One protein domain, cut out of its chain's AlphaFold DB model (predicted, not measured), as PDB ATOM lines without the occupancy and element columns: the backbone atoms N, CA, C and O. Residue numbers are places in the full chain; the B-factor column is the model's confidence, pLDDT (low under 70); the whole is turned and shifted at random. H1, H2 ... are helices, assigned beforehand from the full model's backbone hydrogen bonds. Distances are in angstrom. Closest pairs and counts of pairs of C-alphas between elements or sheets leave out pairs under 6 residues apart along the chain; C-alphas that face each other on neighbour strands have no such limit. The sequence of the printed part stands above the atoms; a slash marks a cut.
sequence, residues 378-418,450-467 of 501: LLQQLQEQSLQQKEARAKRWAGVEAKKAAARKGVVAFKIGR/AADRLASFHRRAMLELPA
ATOM      1  N   LEU A 378       0.787 -25.752  77.941       97.50
ATOM      2  CA  LEU A 378       0.238 -24.410  77.720       97.50
ATOM      3  C   LEU A 378      -0.591 -23.915  78.915       97.50
ATOM      4  O   LEU A 378      -0.532 -22.734  79.257       97.50
ATOM      5  N   LEU A 379      -1.340 -24.804  79.573       97.81
ATOM      6  CA  LEU A 379      -2.081 -24.464  80.789       97.81
ATOM      7  C   LEU A 379      -1.143 -24.109  81.949       97.81
ATOM      8  O   LEU A 379      -1.389 -23.113  82.629       97.81
ATOM      9  N   GLN A 380      -0.055 -24.861  82.138       98.06
ATOM     10  CA  GLN A 380       0.972 -24.541  83.138       98.06
ATOM     11  C   GLN A 380       1.612 -23.174  82.863       98.06
ATOM     12  O   GLN A 380       1.651 -22.321  83.747       98.06
ATOM     13  N   GLN A 381       1.998 -22.908  81.613       97.75
ATOM     14  CA  GLN A 381       2.563 -21.613  81.217       97.75
ATOM     15  C   GLN A 381       1.591 -20.448  81.462       97.75
ATOM     16  O   GLN A 381       1.997 -19.388  81.941       97.75
ATOM     17  N   LEU A 382       0.297 -20.621  81.171       96.94
ATOM     18  CA  LEU A 382      -0.718 -19.599  81.454       96.94
ATOM     19  C   LEU A 382      -0.879 -19.343  82.958       96.94
ATOM     20  O   LEU A 382      -1.041 -18.192  83.372       96.94
ATOM     21  N   GLN A 383      -0.813 -20.391  83.782       98.06
ATOM     22  CA  GLN A 383      -0.858 -20.254  85.237       98.06
ATOM     23  C   GLN A 383       0.358 -19.483  85.756       98.06
ATOM     24  O   GLN A 383       0.176 -18.496  86.474       98.06
ATOM     25  N   GLU A 384       1.567 -19.843  85.330       98.00
ATOM     26  CA  GLU A 384       2.807 -19.143  85.688       98.00
ATOM     27  C   GLU A 384       2.769 -17.665  85.282       98.00
ATOM     28  O   GLU A 384       3.039 -16.784  86.102       98.00
ATOM     29  N   GLN A 385       2.339 -17.358  84.054       97.62
ATOM     30  CA  GLN A 385       2.178 -15.975  83.598       97.62
ATOM     31  C   GLN A 385       1.168 -15.203  84.452       97.62
ATOM     32  O   GLN A 385       1.378 -14.026  84.756       97.62
ATOM     33  N   SER A 386       0.072 -15.842  84.870       96.25
ATOM     34  CA  SER A 386      -0.917 -15.207  85.743       96.25
ATOM     35  C   SER A 386      -0.343 -14.889  87.130       96.25
ATOM     36  O   SER A 386      -0.628 -13.819  87.673       96.25
ATOM     37  N   LEU A 387       0.500 -15.771  87.679       97.44
ATOM     38  CA  LEU A 387       1.187 -15.564  88.955       97.44
ATOM     39  C   LEU A 387       2.204 -14.430  88.841       97.44
ATOM     40  O   LEU A 387       2.142 -13.483  89.620       97.44
ATOM     41  N   GLN A 388       3.035 -14.434  87.798       96.44
ATOM     42  CA  GLN A 388       3.987 -13.354  87.529       96.44
ATOM     43  C   GLN A 388       3.284 -11.999  87.366       96.44
ATOM     44  O   GLN A 388       3.729 -10.985  87.909       96.44
ATOM     45  N   GLN A 389       2.146 -11.954  86.665       96.19
ATOM     46  CA  GLN A 389       1.348 -10.733  86.547       96.19
ATOM     47  C   GLN A 389       0.762 -10.288  87.890       96.19
ATOM     48  O   GLN A 389       0.743  -9.088  88.171       96.19
ATOM     49  N   LYS A 390       0.283 -11.222  88.721       96.12
ATOM     50  CA  LYS A 390      -0.213 -10.925  90.074       96.12
ATOM     51  C   LYS A 390       0.903 -10.379  90.960       96.12
ATOM     52  O   LYS A 390       0.706  -9.335  91.572       96.12
ATOM     53  N   GLU A 391       2.079 -10.998  90.961       96.19
ATOM     54  CA  GLU A 391       3.251 -10.525  91.701       96.19
ATOM     55  C   GLU A 391       3.715  -9.146  91.227       96.19
ATOM     56  O   GLU A 391       3.959  -8.253  92.039       96.19
ATOM     57  N   ALA A 392       3.792  -8.927  89.913       95.50
ATOM     58  CA  ALA A 392       4.153  -7.630  89.350       95.50
ATOM     59  C   ALA A 392       3.134  -6.544  89.729       95.50
ATOM     60  O   ALA A 392       3.512  -5.413  90.041       95.50
ATOM     61  N   ARG A 393       1.836  -6.875  89.741       94.94
ATOM     62  CA  ARG A 393       0.783  -5.973  90.228       94.94
ATOM     63  C   ARG A 393       0.935  -5.708  91.724       94.94
ATOM     64  O   ARG A 393       0.911  -4.542  92.101       94.94
ATOM     65  N   ALA A 394       1.145  -6.733  92.546       95.75
ATOM     66  CA  ALA A 394       1.340  -6.593  93.988       95.75
ATOM     67  C   ALA A 394       2.542  -5.691  94.310       95.75
ATOM     68  O   ALA A 394       2.403  -4.741  95.073       95.75
ATOM     69  N   LYS A 395       3.681  -5.885  93.631       94.94
ATOM     70  CA  LYS A 395       4.871  -5.020  93.752       94.94
ATOM     71  C   LYS A 395       4.570  -3.561  93.388       94.94
ATOM     72  O   LYS A 395       5.007  -2.645  94.081       94.94
ATOM     73  N   ARG A 396       3.791  -3.319  92.324       92.75
ATOM     74  CA  ARG A 396       3.361  -1.959  91.940       92.75
ATOM     75  C   ARG A 396       2.452  -1.327  92.992       92.75
ATOM     76  O   ARG A 396       2.646  -0.159  93.320       92.75
ATOM     77  N   TRP A 397       1.487  -2.080  93.513       91.56
ATOM     78  CA  TRP A 397       0.583  -1.613  94.566       91.56
ATOM     79  C   TRP A 397       1.339  -1.289  95.855       91.56
ATOM     80  O   TRP A 397       1.199  -0.175  96.354       91.56
ATOM     81  N   ALA A 398       2.230  -2.178  96.298       94.12
ATOM     82  CA  ALA A 398       3.102  -1.947  97.448       94.12
ATOM     83  C   ALA A 398       3.957  -0.679  97.274       94.12
ATOM     84  O   ALA A 398       4.035   0.149  98.176       94.12
ATOM     85  N   GLY A 399       4.529  -0.450  96.085       91.31
ATOM     86  CA  GLY A 399       5.279   0.777  95.796       91.31
ATOM     87  C   GLY A 399       4.421   2.051  95.834       91.31
ATOM     88  O   GLY A 399       4.886   3.108  96.265       91.31
ATOM     89  N   VAL A 400       3.158   1.980  95.406       86.00
ATOM     90  CA  VAL A 400       2.213   3.106  95.501       86.00
ATOM     91  C   VAL A 400       1.812   3.365  96.953       86.00
ATOM     92  O   VAL A 400       1.738   4.523  97.364       86.00
ATOM     93  N   GLU A 401       1.572   2.319  97.739       89.06
ATOM     94  CA  GLU A 401       1.264   2.432  99.167       89.06
ATOM     95  C   GLU A 401       2.440   2.991  99.961       89.06
ATOM     96  O   GLU A 401       2.247   3.935 100.728       89.06
ATOM     97  N   ALA A 402       3.661   2.520  99.699       87.62
ATOM     98  CA  ALA A 402       4.879   3.061 100.293       87.62
ATOM     99  C   ALA A 402       5.043   4.557  99.979       87.62
ATOM    100  O   ALA A 402       5.294   5.355 100.882       87.62
ATOM    101  N   LYS A 403       4.802   4.978  98.727       83.56
ATOM    102  CA  LYS A 403       4.801   6.405  98.344       83.56
ATOM    103  C   LYS A 403       3.735   7.203  99.092       83.56
ATOM    104  O   LYS A 403       4.017   8.300  99.569       83.56
ATOM    105  N   LYS A 404       2.521   6.660  99.226       79.19
ATOM    106  CA  LYS A 404       1.447   7.295 100.006       79.19
ATOM    107  C   LYS A 404       1.817   7.422 101.484       79.19
ATOM    108  O   LYS A 404       1.576   8.474 102.070       79.19
ATOM    109  N   ALA A 405       2.413   6.392 102.077       81.56
ATOM    110  CA  ALA A 405       2.854   6.395 103.467       81.56
ATOM    111  C   ALA A 405       3.997   7.396 103.704       81.56
ATOM    112  O   ALA A 405       3.912   8.209 104.622       81.56
ATOM    113  N   ALA A 406       5.022   7.402 102.847       79.12
ATOM    114  CA  ALA A 406       6.142   8.346 102.921       79.12
ATOM    115  C   ALA A 406       5.679   9.803 102.793       79.12
ATOM    116  O   ALA A 406       6.163  10.689 103.494       79.12
ATOM    117  N   ALA A 407       4.686  10.051 101.943       69.12
ATOM    118  CA  ALA A 407       4.133  11.380 101.781       69.12
ATOM    119  C   ALA A 407       3.198  11.802 102.930       69.12
ATOM    120  O   ALA A 407       3.206  12.970 103.311       69.12
ATOM    121  N   ARG A 408       2.464  10.872 103.568       74.06
ATOM    122  CA  ARG A 408       1.776  11.146 104.850       74.06
ATOM    123  C   ARG A 408       2.761  11.550 105.948       74.06
ATOM    124  O   ARG A 408       2.446  12.433 106.736       74.06
ATOM    125  N   LYS A 409       3.951  10.940 105.964       75.62
ATOM    126  CA  LYS A 409       5.059  11.294 106.867       75.62
ATOM    127  C   LYS A 409       5.774  12.598 106.473       75.62
ATOM    128  O   LYS A 409       6.681  13.018 107.176       75.62
ATOM    129  N   GLY A 410       5.393  13.239 105.362       65.94
ATOM    130  CA  GLY A 410       6.000  14.487 104.893       65.94
ATOM    131  C   GLY A 410       7.401  14.341 104.285       65.94
ATOM    132  O   GLY A 410       8.005  15.351 103.948       65.94
ATOM    133  N   VAL A 411       7.901  13.111 104.106       68.69
ATOM    134  CA  VAL A 411       9.245  12.832 103.562       68.69
ATOM    135  C   VAL A 411       9.293  13.055 102.048       68.69
ATOM    136  O   VAL A 411      10.298  13.504 101.506       68.69
ATOM    137  N   VAL A 412       8.191  12.769 101.347       63.69
ATOM    138  CA  VAL A 412       8.098  12.900  99.887       63.69
ATOM    139  C   VAL A 412       7.016  13.913  99.531       63.69
ATOM    140  O   VAL A 412       5.842  13.717  99.842       63.69
ATOM    141  N   ALA A 413       7.397  14.990  98.842       62.91
ATOM    142  CA  ALA A 413       6.449  15.979  98.341       62.91
ATOM    143  C   ALA A 413       5.566  15.364  97.240       62.91
ATOM    144  O   ALA A 413       6.057  14.951  96.185       62.91
ATOM    145  N   PHE A 414       4.247  15.321  97.459       62.53
ATOM    146  CA  PHE A 414       3.309  14.893  96.425       62.53
ATOM    147  C   PHE A 414       3.296  15.890  95.263       62.53
ATOM    148  O   PHE A 414       3.065  17.089  95.430       62.53
ATOM    149  N   LYS A 415       3.500  15.374  94.051       66.94
ATOM    150  CA  LYS A 415       3.289  16.124  92.817       66.94
ATOM    151  C   LYS A 415       1.835  15.946  92.393       66.94
ATOM    152  O   LYS A 415       1.465  14.871  91.926       66.94
ATOM    153  N   ILE A 416       1.019  16.987  92.536       68.81
ATOM    154  CA  ILE A 416      -0.308  17.013  91.914       68.81
ATOM    155  C   ILE A 416      -0.198  17.749  90.585       68.81
ATOM    156  O   ILE A 416       0.256  18.894  90.513       68.81
ATOM    157  N   GLY A 417      -0.581  17.074  89.506       71.19
ATOM    158  CA  GLY A 417      -0.435  17.609  88.159       71.19
ATOM    159  C   GLY A 417       1.036  17.807  87.775       71.19
ATOM    160  O   GLY A 417       1.855  16.892  87.860       71.19
ATOM    161  N   ARG A 418       1.389  19.002  87.284       71.00
ATOM    162  CA  ARG A 418       2.752  19.297  86.793       71.00
ATOM    163  C   ARG A 418       3.672  19.918  87.840       71.00
ATOM    164  O   ARG A 418       4.883  19.894  87.629       71.00
ATOM    165  N   ALA A 450      -4.236  31.498 107.537       85.12
ATOM    166  CA  ALA A 450      -4.906  31.027 106.325       85.12
ATOM    167  C   ALA A 450      -3.912  30.454 105.297       85.12
ATOM    168  O   ALA A 450      -4.189  29.408 104.700       85.12
ATOM    169  N   ALA A 451      -2.750  31.093 105.122       83.81
ATOM    170  CA  ALA A 451      -1.678  30.608 104.257       83.81
ATOM    171  C   ALA A 451      -1.129  29.252 104.733       83.81
ATOM    172  O   ALA A 451      -0.956  28.353 103.910       83.81
ATOM    173  N   ASP A 452      -0.975  29.049 106.042       84.94
ATOM    174  CA  ASP A 452      -0.548  27.770 106.624       84.94
ATOM    175  C   ASP A 452      -1.563  26.647 106.401       84.94
ATOM    176  O   ASP A 452      -1.199  25.520 106.042       84.94
ATOM    177  N   ARG A 453      -2.862  26.940 106.546       88.31
ATOM    178  CA  ARG A 453      -3.925  25.972 106.229       88.31
ATOM    179  C   ARG A 453      -3.931  25.613 104.743       88.31
ATOM    180  O   ARG A 453      -4.019  24.432 104.407       88.31
ATOM    181  N   LEU A 454      -3.781  26.598 103.854       85.75
ATOM    182  CA  LEU A 454      -3.660  26.368 102.409       85.75
ATOM    183  C   LEU A 454      -2.408  25.553 102.061       85.75
ATOM    184  O   LEU A 454      -2.492  24.585 101.304       85.75
ATOM    185  N   ALA A 455      -1.266  25.876 102.666       83.81
ATOM    186  CA  ALA A 455      -0.033  25.110 102.541       83.81
ATOM    187  C   ALA A 455      -0.230  23.658 103.002       83.81
ATOM    188  O   ALA A 455       0.209  22.734 102.321       83.81
ATOM    189  N   SER A 456      -0.933  23.428 104.114       83.69
ATOM    190  CA  SER A 456      -1.279  22.086 104.600       83.69
ATOM    191  C   SER A 456      -2.145  21.309 103.599       83.69
ATOM    192  O   SER A 456      -1.854  20.145 103.307       83.69
ATOM    193  N   PHE A 457      -3.154  21.946 102.995       85.56
ATOM    194  CA  PHE A 457      -3.965  21.317 101.945       85.56
ATOM    195  C   PHE A 457      -3.151  20.952 100.699       85.56
ATOM    196  O   PHE A 457      -3.363  19.874 100.134       85.56
ATOM    197  N   HIS A 458      -2.193  21.792 100.301       83.19
ATOM    198  CA  HIS A 458      -1.277  21.493  99.201       83.19
ATOM    199  C   HIS A 458      -0.304  20.350  99.543       83.19
ATOM    200  O   HIS A 458      -0.123  19.452  98.721       83.19
ATOM    201  N   ARG A 459       0.261  20.310 100.764       78.75
ATOM    202  CA  ARG A 459       1.125  19.200 101.233       78.75
ATOM    203  C   ARG A 459       0.398  17.857 101.201       78.75
ATOM    204  O   ARG A 459       0.964  16.854 100.779       78.75
ATOM    205  N   ARG A 460      -0.872  17.845 101.621       79.06
ATOM    206  CA  ARG A 460      -1.733  16.647 101.651       79.06
ATOM    207  C   ARG A 460      -2.317  16.272 100.297       79.06
ATOM    208  O   ARG A 460      -3.066  15.304 100.204       79.06
ATOM    209  N   ALA A 461      -2.004  17.045  99.269       73.00
ATOM    210  CA  ALA A 461      -2.534  16.871  97.940       73.00
ATOM    211  C   ALA A 461      -4.074  16.916  97.824       73.00
ATOM    212  O   ALA A 461      -4.654  16.257  96.963       73.00
ATOM    213  N   MET A 462      -4.743  17.708  98.669       82.69
ATOM    214  CA  MET A 462      -6.202  17.893  98.594       82.69
ATOM    215  C   MET A 462      -6.616  19.035  97.662       82.69
ATOM    216  O   MET A 462      -7.731  19.036  97.146       82.69
ATOM    217  N   LEU A 463      -5.720  19.996  97.437       83.69
ATOM    218  CA  LEU A 463      -5.911  21.106  96.509       83.69
ATOM    219  C   LEU A 463      -4.753  21.141  95.512       83.69
ATOM    220  O   LEU A 463      -3.591  20.976  95.892       83.69
ATOM    221  N   GLU A 464      -5.070  21.352  94.233       82.31
ATOM    222  CA  GLU A 464      -4.053  21.599  93.214       82.31
ATOM    223  C   GLU A 464      -3.386  22.948  93.467       82.31
ATOM    224  O   GLU A 464      -4.056  23.932  93.788       82.31
ATOM    225  N   LEU A 465      -2.066  23.007  93.280       76.81
ATOM    226  CA  LEU A 465      -1.354  24.271  93.381       76.81
ATOM    227  C   LEU A 465      -1.923  25.256  92.366       76.81
ATOM    228  O   LEU A 465      -2.014  24.899  91.182       76.81
ATOM    229  N   PRO A 466      -2.241  26.496  92.782       71.25
ATOM    230  CA  PRO A 466      -2.576  27.526  91.824       71.25
ATOM    231  C   PRO A 466      -1.422  27.599  90.829       71.25
ATOM    232  O   PRO A 466      -0.246  27.676  91.200       71.25
ATOM    233  N   ALA A 467      -1.742  27.485  89.542       67.00
ATOM    234  CA  ALA A 467      -0.732  27.645  88.520       67.00
ATOM    235  C   ALA A 467      -0.131  29.035  88.722       67.00
ATOM    236  O   ALA A 467      -0.861  30.016  88.600       67.00
TER     237      ALA A 467
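Overview. This is residues 378 to 418 and 450 to 467 of the 501 residues of the protein "Ribosome biogenesis protein NOP53" of Cyclospora cayetanensis (UniProt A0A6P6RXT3). One long, straight helix, H1, makes most of a rod, and its residues 378 to 402 stick out free from a small body at the other end. Beyond that end the short helix H2 lies roughly along the same long axis and runs back toward H1, while residues 413 to 418 and 464 to 467 lead off to the same side of that axis. The printed part has 59 residues, with two named helices, H1 then H2, and no named strand; the class is all helix. It is extended, with a radius of gyration of the C-alphas of 18.4 A and spans of 62 by 23 by 12 A.

Arrangement. H1, residues 378 to 408, and H2, residues 450 to 459, are only just apart, their closest C-alphas being 8.4 A from each other. In both helices every O i to N i+4 pair is within hydrogen-bond range.

Along the chain. H1 is 44.8 A from C-alpha 378 at (0.238, -24.410, 77.720) to C-alpha 408 at (1.776, 11.146, 104.850). H2 is 14.2 A long and ends at C-alpha 459, (1.125, 19.200, 101.233).

Size, cuts and confidence. The C-alphas farthest apart, of Leu 378 and Ala 450, are 62.6 A apart. Residues 419 to 449 are not printed; C-alphas 418 and 450 are 24.0 A apart across this cut. Confidence is low, under 70, at residues 407, 410 to 416 and 467.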